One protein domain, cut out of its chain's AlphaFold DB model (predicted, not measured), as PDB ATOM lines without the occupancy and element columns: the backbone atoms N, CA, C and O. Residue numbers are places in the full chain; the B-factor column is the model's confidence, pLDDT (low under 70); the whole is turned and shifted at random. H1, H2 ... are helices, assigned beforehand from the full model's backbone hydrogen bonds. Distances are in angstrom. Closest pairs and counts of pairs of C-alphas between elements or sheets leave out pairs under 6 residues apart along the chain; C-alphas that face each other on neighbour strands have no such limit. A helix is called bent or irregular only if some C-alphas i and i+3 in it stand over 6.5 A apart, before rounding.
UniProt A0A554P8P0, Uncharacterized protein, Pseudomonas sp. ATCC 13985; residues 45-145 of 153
ATOM      1  N   GLU A  45     -86.325  17.616   0.494       86.38
ATOM      2  CA  GLU A  45     -86.412  18.407   1.719       86.38
ATOM      3  C   GLU A  45     -85.357  19.515   1.741       86.38
ATOM      4  O   GLU A  45     -85.688  20.674   1.981       86.38
ATOM      5  N   TYR A  46     -84.107  19.184   1.403       88.94
ATOM      6  CA  TYR A  46     -83.032  20.170   1.329       88.94
ATOM      7  C   TYR A  46     -83.339  21.260   0.296       88.94
ATOM      8  O   TYR A  46     -83.258  22.446   0.614       88.94
ATOM      9  N   LEU A  47     -83.727  20.883  -0.928       87.94
ATOM     10  CA  LEU A  47     -84.008  21.854  -1.990       87.94
ATOM     11  C   LEU A  47     -85.206  22.746  -1.665       87.94
ATOM     12  O   LEU A  47     -85.159  23.947  -1.932       87.94
ATOM     13  N   ASN A  48     -86.263  22.175  -1.090       86.00
ATOM     14  CA  ASN A  48     -87.454  22.924  -0.713       86.00
ATOM     15  C   ASN A  48     -87.140  23.917   0.403       86.00
ATOM     16  O   ASN A  48     -87.449  25.098   0.261       86.00
ATOM     17  N   THR A  49     -86.453  23.475   1.458       90.19
ATOM     18  CA  THR A  49     -86.046  24.345   2.568       90.19
ATOM     19  C   THR A  49     -85.097  25.443   2.090       90.19
ATOM     20  O   THR A  49     -85.340  26.622   2.343       90.19
ATOM     21  N   PHE A  50     -84.074  25.098   1.305       90.12
ATOM     22  CA  PHE A  50     -83.110  26.067   0.780       90.12
ATOM     23  C   PHE A  50     -83.755  27.133  -0.118       90.12
ATOM     24  O   PHE A  50     -83.370  28.295  -0.055       90.12
ATOM     25  N   ARG A  51     -84.746  26.774  -0.946       88.31
ATOM     26  CA  ARG A  51     -85.478  27.738  -1.794       88.31
ATOM     27  C   ARG A  51     -86.477  28.579  -1.005       88.31
ATOM     28  O   ARG A  51     -86.730  29.729  -1.354       88.31
ATOM     29  N   MET A  52     -87.060  27.993   0.032       91.12
ATOM     30  CA  MET A  52     -88.044  28.632   0.890       91.12
ATOM     31  C   MET A  52     -87.425  29.766   1.714       91.12
ATOM     32  O   MET A  52     -87.988  30.859   1.759       91.12
ATOM     33  N   LEU A  53     -86.258  29.531   2.317       94.31
ATOM     34  CA  LEU A  53     -85.643  30.460   3.266       94.31
ATOM     35  C   LEU A  53     -85.405  31.873   2.675       94.31
ATOM     36  O   LEU A  53     -85.894  32.842   3.264       94.31
ATOM     37  N   PRO A  54     -84.774  32.044   1.490       92.62
ATOM     38  CA  PRO A  54     -84.621  33.361   0.866       92.62
ATOM     39  C   PRO A  54     -85.951  34.019   0.484       92.62
ATOM     40  O   PRO A  54     -86.060  35.243   0.503       92.62
ATOM     41  N   ARG A  55     -86.983  33.230   0.148       90.75
ATOM     42  CA  ARG A  55     -88.320  33.759  -0.165       90.75
ATOM     43  C   ARG A  55     -88.958  34.397   1.067       90.75
ATOM     44  O   ARG A  55     -89.493  35.498   0.961       90.75
ATOM     45  N   VAL A  56     -88.887  33.734   2.224       94.12
ATOM     46  CA  VAL A  56     -89.389  34.303   3.486       94.12
ATOM     47  C   VAL A  56     -88.569  35.533   3.881       94.12
ATOM     48  O   VAL A  56     -89.154  36.546   4.250       94.12
ATOM     49  N   ALA A  57     -87.242  35.497   3.709       95.69
ATOM     50  CA  ALA A  57     -86.370  36.646   3.958       95.69
ATOM     51  C   ALA A  57     -86.747  37.870   3.104       95.69
ATOM     52  O   ALA A  57     -86.851  38.984   3.616       95.69
ATOM     53  N   ALA A  58     -86.998  37.665   1.808       93.25
ATOM     54  CA  ALA A  58     -87.413  38.729   0.899       93.25
ATOM     55  C   ALA A  58     -88.789  39.304   1.262       93.25
ATOM     56  O   ALA A  58     -88.974  40.520   1.201       93.25
ATOM     57  N   LEU A  59     -89.739  38.452   1.666       93.25
ATOM     58  CA  LEU A  59     -91.047  38.899   2.145       93.25
ATOM     59  C   LEU A  59     -90.911  39.733   3.421       93.25
ATOM     60  O   LEU A  59     -91.460  40.827   3.489       93.25
ATOM     61  N   PHE A  60     -90.158  39.239   4.406       95.25
ATOM     62  CA  PHE A  60     -89.917  39.960   5.651       95.25
ATOM     63  C   PHE A  60     -89.333  41.349   5.379       95.25
ATOM     64  O   PHE A  60     -89.867  42.346   5.856       95.25
ATOM     65  N   GLU A  61     -88.294  41.438   4.546       95.69
ATOM     66  CA  GLU A  61     -87.691  42.721   4.191       95.69
ATOM     67  C   GLU A  61     -88.668  43.660   3.465       95.69
ATOM     68  O   GLU A  61     -88.693  44.861   3.744       95.69
ATOM     69  N   LEU A  62     -89.486  43.138   2.546       94.81
ATOM     70  CA  LEU A  62     -90.490  43.931   1.833       94.81
ATOM     71  C   LEU A  62     -91.517  44.534   2.799       94.81
ATOM     72  O   LEU A  62     -91.793  45.734   2.733       94.81
ATOM     73  N   GLU A  63     -92.036  43.723   3.715       95.06
ATOM     74  CA  GLU A  63     -92.986  44.159   4.736       95.06
ATOM     75  C   GLU A  63     -92.360  45.194   5.678       95.06
ATOM     76  O   GLU A  63     -92.952  46.243   5.945       95.06
ATOM     77  N   MET A  64     -91.118  44.970   6.121       94.88
ATOM     78  CA  MET A  64     -90.421  45.921   6.989       94.88
ATOM     79  C   MET A  64     -90.184  47.266   6.299       94.88
ATOM     80  O   MET A  64     -90.312  48.311   6.937       94.88
ATOM     81  N   ARG A  65     -89.894  47.278   4.991       94.56
ATOM     82  CA  ARG A  65     -89.830  48.525   4.208       94.56
ATOM     83  C   ARG A  65     -91.177  49.237   4.175       94.56
ATOM     84  O   ARG A  65     -91.206  50.456   4.325       94.56
ATOM     85  N   GLY A  66     -92.270  48.495   4.003       93.88
ATOM     86  CA  GLY A  66     -93.630  49.031   4.063       93.88
ATOM     87  C   GLY A  66     -93.915  49.708   5.402       93.88
ATOM     88  O   GLY A  66     -94.266  50.886   5.432       93.88
ATOM     89  N   ILE A  67     -93.658  49.008   6.512       93.00
ATOM     90  CA  ILE A  67     -93.826  49.546   7.870       93.00
ATOM     91  C   ILE A  67     -92.943  50.775   8.087       93.00
ATOM     92  O   ILE A  67     -93.417  51.792   8.593       93.00
ATOM     93  N   ALA A  68     -91.676  50.719   7.671       91.88
ATOM     94  CA  ALA A  68     -90.748  51.836   7.787       91.88
ATOM     95  C   ALA A  68     -91.263  53.089   7.065       91.88
ATOM     96  O   ALA A  68     -91.234  54.179   7.637       91.88
ATOM     97  N   LEU A  69     -91.774  52.940   5.840       91.62
ATOM     98  CA  LEU A  69     -92.399  54.035   5.094       91.62
ATOM     99  C   LEU A  69     -93.653  54.553   5.807       91.62
ATOM    100  O   LEU A  69     -93.816  55.764   5.933       91.62
ATOM    101  N   SER A  70     -94.504  53.659   6.318       92.69
ATOM    102  CA  SER A  70     -95.704  54.035   7.069       92.69
ATOM    103  C   SER A  70     -95.382  54.819   8.342       92.69
ATOM    104  O   SER A  70     -96.089  55.773   8.650       92.69
ATOM    105  N   ILE A  71     -94.306  54.480   9.059       90.38
ATOM    106  CA  ILE A  71     -93.874  55.213  10.260       90.38
ATOM    107  C   ILE A  71     -93.505  56.659   9.914       90.38
ATOM    108  O   ILE A  71     -93.861  57.570  10.656       90.38
ATOM    109  N   GLN A  72     -92.825  56.881   8.785       85.88
ATOM    110  CA  GLN A  72     -92.383  58.220   8.375       85.88
ATOM    111  C   GLN A  72     -93.541  59.165   8.026       85.88
ATOM    112  O   GLN A  72     -93.377  60.378   8.112       85.88
ATOM    113  N   VAL A  73     -94.695  58.624   7.623       89.81
ATOM    114  CA  VAL A  73     -95.860  59.417   7.187       89.81
ATOM    115  C   VAL A  73     -97.031  59.388   8.173       89.81
ATOM    116  O   VAL A  73     -98.012  60.092   7.961       89.81
ATOM    117  N   SER A  74     -96.964  58.557   9.216       88.19
ATOM    118  CA  SER A  74     -98.040  58.383  10.195       88.19
ATOM    119  C   SER A  74     -97.845  59.278  11.416       88.19
ATOM    120  O   SER A  74     -96.781  59.274  12.036       88.19
ATOM    121  N   ASP A  75     -98.923  59.946  11.833       84.62
ATOM    122  CA  ASP A  75     -98.992  60.677  13.105       84.62
ATOM    123  C   ASP A  75     -99.121  59.733  14.316       84.62
ATOM    124  O   ASP A  75     -98.811  60.105  15.447       84.62
ATOM    125  N   ASN A  76     -99.558  58.487  14.094       83.94
ATOM    126  CA  ASN A  76     -99.709  57.461  15.126       83.94
ATOM    127  C   ASN A  76     -98.677  56.344  14.921       83.94
ATOM    128  O   ASN A  76     -98.972  55.270  14.393       83.94
ATOM    129  N   GLN A  77     -97.436  56.628  15.309       84.50
ATOM    130  CA  GLN A  77     -96.295  55.719  15.177       84.50
ATOM    131  C   GLN A  77     -96.284  54.517  16.147       84.50
ATOM    132  O   GLN A  77     -95.807  53.459  15.730       84.50
ATOM    133  N   PRO A  78     -96.796  54.593  17.399       85.44
ATOM    134  CA  PRO A  78     -96.669  53.488  18.357       85.44
ATOM    135  C   PRO A  78     -97.193  52.122  17.873       85.44
ATOM    136  O   PRO A  78     -96.473  51.138  18.050       85.44
ATOM    137  N   PRO A  79     -98.361  52.009  17.202       89.06
ATOM    138  CA  PRO A  79     -98.831  50.721  16.682       89.06
ATOM    139  C   PRO A  79     -97.926  50.133  15.592       89.06
ATOM    140  O   PRO A  79     -97.720  48.923  15.543       89.06
ATOM    141  N   LEU A  80     -97.353  50.979  14.731       90.81
ATOM    142  CA  LEU A  80     -96.432  50.540  13.678       90.81
ATOM    143  C   LEU A  80     -95.090  50.087  14.264       90.81
ATOM    144  O   LEU A  80     -94.522  49.091  13.825       90.81
ATOM    145  N   MET A  81     -94.610  50.774  15.301       90.62
ATOM    146  CA  MET A  81     -93.423  50.350  16.042       90.62
ATOM    147  C   MET A  81     -93.658  49.015  16.765       90.62
ATOM    148  O   MET A  81     -92.758  48.177  16.774       90.62
ATOM    149  N   ALA A  82     -94.862  48.778  17.304       92.06
ATOM    150  CA  ALA A  82     -95.238  47.497  17.909       92.06
ATOM    151  C   ALA A  82     -95.272  46.353  16.877       92.06
ATOM    152  O   ALA A  82     -94.742  45.275  17.145       92.06
ATOM    153  N   GLN A  83     -95.801  46.605  15.671       93.88
ATOM    154  CA  GLN A  83     -95.720  45.659  14.549       93.88
ATOM    155  C   GLN A  83     -94.271  45.304  14.216       93.88
ATOM    156  O   GLN A  83     -93.942  44.133  14.056       93.88
ATOM    157  N   MET A  84     -93.385  46.300  14.172       93.06
ATOM    158  CA  MET A  84     -91.975  46.072  13.868       93.06
ATOM    159  C   MET A  84     -91.244  45.283  14.965       93.06
ATOM    160  O   MET A  84     -90.431  44.417  14.649       93.06
ATOM    161  N   ALA A  85     -91.550  45.543  16.243       93.88
ATOM    162  CA  ALA A  85     -91.021  44.768  17.370       93.88
ATOM    163  C   ALA A  85     -91.442  43.296  17.280       93.88
ATOM    164  O   ALA A  85     -90.606  42.397  17.368       93.88
ATOM    165  N   ALA A  86     -92.737  43.055  17.059       95.81
ATOM    166  CA  ALA A  86     -93.291  41.715  16.937       95.81
ATOM    167  C   ALA A  86     -92.736  40.964  15.717       95.81
ATOM    168  O   ALA A  86     -92.365  39.797  15.826       95.81
ATOM    169  N   ALA A  87     -92.609  41.639  14.571       95.38
ATOM    170  CA  ALA A  87     -92.030  41.057  13.366       95.38
ATOM    171  C   ALA A  87     -90.557  40.670  13.563       95.38
ATOM    172  O   ALA A  87     -90.144  39.598  13.130       95.38
ATOM    173  N   LYS A  88     -89.772  41.505  14.258       94.94
ATOM    174  CA  LYS A  88     -88.368  41.225  14.603       94.94
ATOM    175  C   LYS A  88     -88.227  39.982  15.484       94.94
ATOM    176  O   LYS A  88     -87.349  39.152  15.245       94.94
ATOM    177  N   GLU A  89     -89.087  39.851  16.490       96.31
ATOM    178  CA  GLU A  89     -89.118  38.681  17.374       96.31
ATOM    179  C   GLU A  89     -89.528  37.420  16.602       96.31
ATOM    180  O   GLU A  89     -88.832  36.407  16.653       96.31
ATOM    181  N   ALA A  90     -90.606  37.489  15.816       97.12
ATOM    182  CA  ALA A  90     -91.043  36.382  14.969       97.12
ATOM    183  C   ALA A  90     -89.961  35.964  13.960       97.12
ATOM    184  O   ALA A  90     -89.756  34.774  13.738       97.12
ATOM    185  N   TRP A  91     -89.242  36.929  13.375       96.81
ATOM    186  CA  TRP A  91     -88.146  36.671  12.441       96.81
ATOM    187  C   TRP A  91     -86.996  35.941  13.127       96.81
ATOM    188  O   TRP A  91     -86.489  34.953  12.603       96.81
ATOM    189  N   SER A  92     -86.636  36.378  14.335       96.44
ATOM    190  CA  SER A  92     -85.595  35.731  15.136       96.44
ATOM    191  C   SER A  92     -85.975  34.288  15.478       96.44
ATOM    192  O   SER A  92     -85.162  33.385  15.300       96.44
ATOM    193  N   ARG A  93     -87.229  34.042  15.884       97.50
ATOM    194  CA  ARG A  93     -87.745  32.682  16.131       97.50
ATOM    195  C   ARG A  93     -87.702  31.820  14.875       97.50
ATOM    196  O   ARG A  93     -87.187  30.711  14.935       97.50
ATOM    197  N   PHE A  94     -88.186  32.345  13.751       96.81
ATOM    198  CA  PHE A  94     -88.163  31.644  12.470       96.81
ATOM    199  C   PHE A  94     -86.738  31.254  12.064       96.81
ATOM    200  O   PHE A  94     -86.508  30.117  11.681       96.81
ATOM    201  N   CYS A  95     -85.763  32.158  12.185       97.12
ATOM    202  CA  CYS A  95     -84.371  31.848  11.853       97.12
ATOM    203  C   CYS A  95     -83.773  30.787  12.794       97.12
ATOM    204  O   CYS A  95     -83.084  29.875  12.333       97.12
ATOM    205  N   ASN A  96     -84.105  30.852  14.089       97.31
ATOM    206  CA  ASN A  96     -83.669  29.873  15.085       97.31
ATOM    207  C   ASN A  96     -84.231  28.465  14.831       97.31
ATOM    208  O   ASN A  96     -83.549  27.495  15.135       97.31
ATOM    209  N   GLU A  97     -85.430  28.323  14.247       96.31
ATOM    210  CA  GLU A  97     -85.980  27.006  13.860       96.31
ATOM    211  C   GLU A  97     -85.092  26.260  12.846       96.31
ATOM    212  O   GLU A  97     -85.190  25.039  12.726       96.31
ATOM    213  N   TYR A  98     -84.219  26.981  12.136       95.25
ATOM    214  CA  TYR A  98     -83.283  26.434  11.154       95.25
ATOM    215  C   TYR A  98     -81.815  26.566  11.578       95.25
ATOM    216  O   TYR A  98     -80.938  26.307  10.756       95.25
ATOM    217  N   ASP A  99     -81.544  26.980  12.820       97.19
ATOM    218  CA  ASP A  99     -80.195  27.265  13.327       97.19
ATOM    219  C   ASP A  99     -79.425  28.288  12.463       97.19
ATOM    220  O   ASP A  99     -78.221  28.159  12.220       97.19
ATOM    221  N   ILE A 100     -80.122  29.318  11.965       96.50
ATOM    222  CA  ILE A 100     -79.533  30.376  11.136       96.50
ATOM    223  C   ILE A 100     -79.572  31.708  11.883       96.50
ATOM    224  O   ILE A 100     -80.587  32.101  12.445       96.50
ATOM    225  N   GLU A 101     -78.473  32.455  11.822       96.69
ATOM    226  CA  GLU A 101     -78.434  33.831  12.314       96.69
ATOM    227  C   GLU A 101     -79.326  34.749  11.447       96.69
ATOM    228  O   GLU A 101     -79.169  34.762  10.219       96.69
ATOM    229  N   PRO A 102     -80.204  35.585  12.038       95.75
ATOM    230  CA  PRO A 102     -81.112  36.462  11.289       95.75
ATOM    231  C   PRO A 102     -80.429  37.332  10.226       95.75
ATOM    232  O   PRO A 102     -80.941  37.494   9.116       95.75
ATOM    233  N   GLU A 103     -79.244  37.860  10.547       94.25
ATOM    234  CA  GLU A 103     -78.447  38.708   9.652       94.25
ATOM    235  C   GLU A 103     -77.865  37.927   8.461       94.25
ATOM    236  O   GLU A 103     -77.695  38.473   7.370       94.25
ATOM    237  N   VAL A 104     -77.579  36.635   8.642       96.31
ATOM    238  CA  VAL A 104     -77.100  35.767   7.558       96.31
ATOM    239  C   VAL A 104     -78.237  35.484   6.590       96.31
ATOM    240  O   VAL A 104     -78.061  35.618   5.377       96.31
ATOM    241  N   LEU A 105     -79.419  35.138   7.107       96.31
ATOM    242  CA  LEU A 105     -80.549  34.825   6.245       96.31
ATOM    243  C   LEU A 105     -81.036  36.058   5.480       96.31
ATOM    244  O   LEU A 105     -81.262  35.975   4.271       96.31
ATOM    245  N   ILE A 106     -81.131  37.222   6.127       96.06
ATOM    246  CA  ILE A 106     -81.585  38.441   5.446       96.06
ATOM    247  C   ILE A 106     -80.610  38.907   4.357       96.06
ATOM    248  O   ILE A 106     -81.035  39.463   3.344       96.06
ATOM    249  N   ALA A 107     -79.308  38.623   4.495       95.19
ATOM    250  CA  ALA A 107     -78.318  38.930   3.463       95.19
ATOM    251  C   ALA A 107     -78.607  38.208   2.131       95.19
ATOM    252  O   ALA A 107     -78.292  38.741   1.067       95.19
ATOM    253  N   THR A 108     -79.276  37.048   2.166       93.19
ATOM    254  CA  THR A 108     -79.713  36.321   0.956       93.19
ATOM    255  C   THR A 108     -80.794  37.072   0.168       93.19
ATOM    256  O   THR A 108     -80.905  36.890  -1.043       93.19
ATOM    257  N   ALA A 109     -81.534  37.972   0.823       89.00
ATOM    258  CA  ALA A 109     -82.507  38.875   0.207       89.00
ATOM    259  C   ALA A 109     -81.908  40.251  -0.158       89.00
ATOM    260  O   ALA A 109     -82.639  41.184  -0.489       89.00
ATOM    261  N   GLY A 110     -80.579  40.398  -0.092       90.94
ATOM    262  CA  GLY A 110     -79.882  41.669  -0.301       90.94
ATOM    263  C   GLY A 110     -79.705  42.508   0.970       90.94
ATOM    264  O   GLY A 110     -79.177  43.616   0.890       90.94
ATOM    265  N   GLY A 111     -80.097  41.976   2.133       92.19
ATOM    266  CA  GLY A 111     -79.962  42.620   3.435       92.19
ATOM    267  C   GLY A 111     -81.037  43.665   3.738       92.19
ATOM    268  O   GLY A 111     -81.841  44.049   2.885       92.19
ATOM    269  N   HIS A 112     -81.027  44.151   4.980       92.69
ATOM    270  CA  HIS A 112     -81.926  45.213   5.412       92.69
ATOM    271  C   HIS A 112     -81.630  46.541   4.716       92.69
ATOM    272  O   HIS A 112     -80.494  47.027   4.706       92.69
ATOM    273  N   HIS A 113     -82.681  47.192   4.226       92.19
ATOM    274  CA  HIS A 113     -82.624  48.586   3.816       92.19
ATOM    275  C   HIS A 113     -82.162  49.459   5.002       92.19
ATOM    276  O   HIS A 113     -82.600  49.221   6.132       92.19
ATOM    277  N   PRO A 114     -81.332  50.502   4.791       91.56
ATOM    278  CA  PRO A 114     -80.770  51.295   5.890       91.56
ATOM    279  C   PRO A 114     -81.813  51.838   6.876       91.56
ATOM    280  O   PRO A 114     -81.607  51.770   8.085       91.56
ATOM    281  N   MET A 115     -82.959  52.301   6.365       89.44
ATOM    282  CA  MET A 115     -84.065  52.785   7.203       89.44
ATOM    283  C   MET A 115     -84.677  51.675   8.070       89.44
ATOM    284  O   MET A 115     -84.946  51.896   9.247       89.44
ATOM    285  N   VAL A 116     -84.852  50.470   7.519       91.69
ATOM    286  CA  VAL A 116     -85.358  49.309   8.272       91.69
ATOM    287  C   VAL A 116     -84.377  48.950   9.382       91.69
ATOM    288  O   VAL A 116     -84.773  48.825  10.537       91.69
ATOM    289  N   ARG A 117     -83.082  48.878   9.058       90.81
ATOM    290  CA  ARG A 117     -82.024  48.590  10.031       90.81
ATOM    291  C   ARG A 117     -82.005  49.598  11.178       90.81
ATOM    292  O   ARG A 117     -81.912  49.214  12.340       90.81
ATOM    293  N   GLN A 118     -82.105  50.883  10.849       88.31
ATOM    294  CA  GLN A 118     -82.139  51.967  11.823       88.31
ATOM    295  C   GLN A 118     -83.355  51.854  12.744       88.31
ATOM    296  O   GLN A 118     -83.202  51.846  13.963       88.31
ATOM    297  N   LEU A 119     -84.551  51.689  12.174       86.81
ATOM    298  CA  LEU A 119     -85.776  51.545  12.953       86.81
ATOM    299  C   LEU A 119     -85.752  50.274  13.815       86.81
ATOM    300  O   LEU A 119     -86.181  50.323  14.962       86.81
ATOM    301  N   LEU A 120     -85.223  49.147  13.318       86.25
ATOM    302  CA  LEU A 120     -85.143  47.889  14.079       86.25
ATOM    303  C   LEU A 120     -84.150  47.997  15.240       86.25
ATOM    304  O   LEU A 120     -84.322  47.324  16.261       86.25
ATOM    305  N   GLY A 121     -83.118  48.829  15.084       84.81
ATOM    306  CA  GLY A 121     -82.177  49.179  16.145       84.81
ATOM    307  C   GLY A 121     -82.765  50.139  17.184       84.81
ATOM    308  O   GLY A 121     -82.366  50.093  18.342       84.81
ATOM    309  N   TRP A 122     -83.715  50.987  16.790       82.88
ATOM    310  CA  TRP A 122     -84.397  51.935  17.681       82.88
ATOM    311  C   TRP A 122     -85.675  51.390  18.310       82.88
ATOM    312  O   TRP A 122     -86.186  51.959  19.274       82.88
ATOM    313  N   CYS A 123     -86.216  50.307  17.760       80.62
ATOM    314  CA  CYS A 123     -87.399  49.670  18.294       80.62
ATOM    315  C   CYS A 123     -87.050  48.946  19.600       80.62
ATOM    316  O   CYS A 123     -86.515  47.837  19.596       80.62
ATOM    317  N   CYS A 124     -87.354  49.611  20.714       78.62
ATOM    318  CA  CYS A 124     -87.154  49.111  22.076       78.62
ATOM    319  C   CYS A 124     -88.470  48.682  22.747       78.62
ATOM    320  O   CYS A 124     -88.506  48.496  23.961       78.62
ATOM    321  N   LEU A 125     -89.566  48.587  21.986       85.06
ATOM    322  CA  LEU A 125     -90.845  48.135  22.523       85.06
ATOM    323  C   LEU A 125     -90.795  46.620  22.775       85.06
ATOM    324  O   LEU A 125     -90.241  45.895  21.945       85.06
ATOM    325  N   PRO A 126     -91.373  46.130  23.886       89.69
ATOM    326  CA  PRO A 126     -91.553  44.699  24.065       89.69
ATOM    327  C   PRO A 126     -92.479  44.162  22.959       89.69
ATOM    328  O   PRO A 126     -93.459  44.832  22.616       89.69
ATOM    329  N   PRO A 127     -92.176  42.990  22.378       91.50
ATOM    330  CA  PRO A 127     -93.033  42.395  21.368       91.50
ATOM    331  C   PRO A 127     -94.356  41.948  21.998       91.50
ATOM    332  O   PRO A 127     -94.377  41.363  23.079       91.50
ATOM    333  N   ASP A 128     -95.455  42.231  21.305       94.69
ATOM    334  CA  ASP A 128     -96.779  41.719  21.651       94.69
ATOM    335  C   ASP A 128     -96.945  40.289  21.110       94.69
ATOM    336  O   ASP A 128     -96.708  40.042  19.925       94.69
ATOM    337  N   ASP A 129     -97.347  39.346  21.965       95.31
ATOM    338  CA  ASP A 129     -97.403  37.923  21.614       95.31
ATOM    339  C   ASP A 129     -98.443  37.606  20.525       95.31
ATOM    340  O   ASP A 129     -98.213  36.719  19.694       95.31
ATOM    341  N   GLU A 130     -99.576  38.314  20.481       96.25
ATOM    342  CA  GLU A 130    -100.583  38.104  19.434       96.25
ATOM    343  C   GLU A 130    -100.035  38.532  18.072       96.25
ATOM    344  O   GLU A 130    -100.161  37.799  17.085       96.25
ATOM    345  N   LEU A 131     -99.346  39.674  18.024       96.06
ATOM    346  CA  LEU A 131     -98.671  40.137  16.815       96.06
ATOM    347  C   LEU A 131     -97.522  39.207  16.407       96.06
ATOM    348  O   LEU A 131     -97.370  38.913  15.220       96.06
ATOM    349  N   VAL A 132     -96.734  38.684  17.351       97.25
ATOM    350  CA  VAL A 132     -95.668  37.711  17.046       97.25
ATOM    351  C   VAL A 132     -96.252  36.442  16.423       97.25
ATOM    352  O   VAL A 132     -95.716  35.926  15.438       97.25
ATOM    353  N   ASN A 133     -97.372  35.950  16.955       95.94
ATOM    354  CA  ASN A 133     -98.073  34.794  16.401       95.94
ATOM    355  C   ASN A 133     -98.620  35.081  14.999       95.94
ATOM    356  O   ASN A 133     -98.508  34.230  14.114       95.94
ATOM    357  N   HIS A 134     -99.153  36.284  14.776       95.00
ATOM    358  CA  HIS A 134     -99.575  36.732  13.452       95.00
ATOM    359  C   HIS A 134     -98.416  36.689  12.443       95.00
ATOM    360  O   HIS A 134     -98.532  36.025  11.411       95.00
ATOM    361  N   TRP A 135     -97.273  37.304  12.764       96.38
ATOM    362  CA  TRP A 135     -96.083  37.306  11.903       96.38
ATOM    363  C   TRP A 135     -95.531  35.902  11.653       96.38
ATOM    364  O   TRP A 135     -95.213  35.549  10.519       96.38
ATOM    365  N   SER A 136     -95.503  35.060  12.684       95.25
ATOM    366  CA  SER A 136     -95.116  33.652  12.547       95.25
ATOM    367  C   SER A 136     -96.040  32.904  11.576       95.25
ATOM    368  O   SER A 136     -95.584  32.074  10.792       95.25
ATOM    369  N   GLY A 137     -97.341  33.213  11.584       91.25
ATOM    370  CA  GLY A 137     -98.308  32.693  10.617       91.25
ATOM    371  C   GLY A 137     -98.032  33.153   9.184       91.25
ATOM    372  O   GLY A 137     -98.072  32.335   8.263       91.25
ATOM    373  N   VAL A 138     -97.687  34.431   8.995       91.25
ATOM    374  CA  VAL A 138     -97.285  34.984   7.690       91.25
ATOM    375  C   VAL A 138     -96.037  34.273   7.163       91.25
ATOM    376  O   VAL A 138     -96.027  33.827   6.014       91.25
ATOM    377  N   PHE A 139     -95.014  34.076   8.001       92.81
ATOM    378  CA  PHE A 139     -93.806  33.349   7.607       92.81
ATOM    379  C   PHE A 139     -94.090  31.892   7.278       92.81
ATOM    380  O   PHE A 139     -93.593  31.408   6.271       92.81
ATOM    381  N   LYS A 140     -94.945  31.207   8.046       89.25
ATOM    382  CA  LYS A 140     -95.366  29.835   7.730       89.25
ATOM    383  C   LYS A 140     -96.081  29.756   6.388       89.25
ATOM    384  O   LYS A 140     -95.762  28.878   5.598       89.25
ATOM    385  N   MET A 141     -96.989  30.683   6.090       84.88
ATOM    386  CA  MET A 141     -97.668  30.741   4.791       84.88
ATOM    387  C   MET A 141     -96.684  30.996   3.642       84.88
ATOM    388  O   MET A 141     -96.749  30.358   2.593       84.88
ATOM    389  N   ALA A 142     -95.727  31.898   3.848       85.62
ATOM    390  CA  ALA A 142     -94.649  32.129   2.899       85.62
ATOM    391  C   ALA A 142     -93.693  30.930   2.801       85.62
ATOM    392  O   ALA A 142     -93.088  30.712   1.751       85.62
ATOM    393  N   ALA A 143     -93.557  30.141   3.867       85.75
ATOM    394  CA  ALA A 143     -92.680  28.985   3.935       85.75
ATOM    395  C   ALA A 143     -93.278  27.768   3.228       85.75
ATOM    396  O   ALA A 143     -92.578  27.118   2.453       85.75
ATOM    397  N   THR A 144     -94.573  27.497   3.418       77.06
ATOM    398  CA  THR A 144     -95.241  26.370   2.753       77.06
ATOM    399  C   THR A 144     -95.085  26.476   1.252       77.06
ATOM    400  O   THR A 144     -94.801  25.469   0.608       77.06
ATOM    401  N   GLY A 145     -95.207  27.696   0.709       60.38
ATOM    402  CA  GLY A 145     -95.023  27.953  -0.709       60.38
ATOM    403  C   GLY A 145     -95.758  26.963  -1.585       60.38
ATOM    404  O   GLY A 145     -95.216  26.647  -2.640       60.38
TER     405      GLY A 145
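AT A GLANCE: This is residues 45 to 145 of the 153 residues of an uncharacterized protein of Pseudomonas sp. ATCC 13985 (UniProt A0A554P8P0). Two long helices, H1 and H2, lie side by side as a helical hairpin and make the core and the long axis of the domain. H5 packs slantwise on one side of this hairpin, and the two short helices H3 and H4 cross its other side at about right angles, joined to each other by a short link. The printed part has 101 residues with five named helices, H1 to H5 in order along it, and no named strand, and its class is all helix. It is compact, with a radius of gyration of the C-alphas of 13.2 A, and elongated, spanning 45 by 27 by 21 A.

IN THESE COORDINATES: Find C-alpha 45 at (-86.412, 18.407, 1.719); from there H1, residues 45 to 73, runs 42.4 A to C-alpha 73 at (-95.860, 59.417, 7.187). H1 is neither bent nor irregular, but only just: C-alphas 51 and 54 are 6.3 A apart. Next come H2, residues 77 to 96, 28.8 A long, and H3, residues 102 to 107, 8.7 A long. H4, residues 114 to 122, measures 12.4 A. Last, H5, residues 129 to 144, runs 22.2 A to C-alpha 144 at (-95.241, 26.370, 2.753).

HOW THE PARTS SIT: Begin with the two hubs, H1 and H2, which touch four other helices each. They form a hairpin at a shallow tilt of 14 degrees, opposite ways; their closest C-alphas, of Ile 71 and Gln 77, are 5.5 A apart. H5 touches H2 at a steep tilt of 52 degrees, the same way, closest at C-alphas 86 and 132, 4.7 A apart. With residues 139 to 144 alone, H5 touches H1 at a steep tilt of 46 degrees, opposite ways; C-alphas 52 and 143 are closest, at 5.6 A. H3 touches H1, about perpendicular at 89 degrees, closest at the C-alphas of Ala 57 and Ile 106, 5.3 A apart. H3 also touches H2, closest at C-alphas 95 and 102, 5.7 A apart. H4 touches H1, about perpendicular at 81 degrees; the closest C-alphas, of Ala 68 and Val 116, are 6.0 A apart. H4 and H2 only just touch, with 3 pairs of C-alphas within 8 A, the closest being Met 84 and Leu 120 at 7.1 A. H3 and H5 are apart. In H2, H3, H4 and H5 every O i to N i+4 pair is within hydrogen-bond range; in H1, 23 of 25 are.

THE WHOLE: Look at C-alphas 45 and 75, the two farthest apart, at 45.5 A. The printed part has no cut. The links H1 to H2 and H2 to H3 are tight, H3 to H4 and H4 to H5 short. The mean pLDDT of the printed part is 91.5, and residue 145 is under 70.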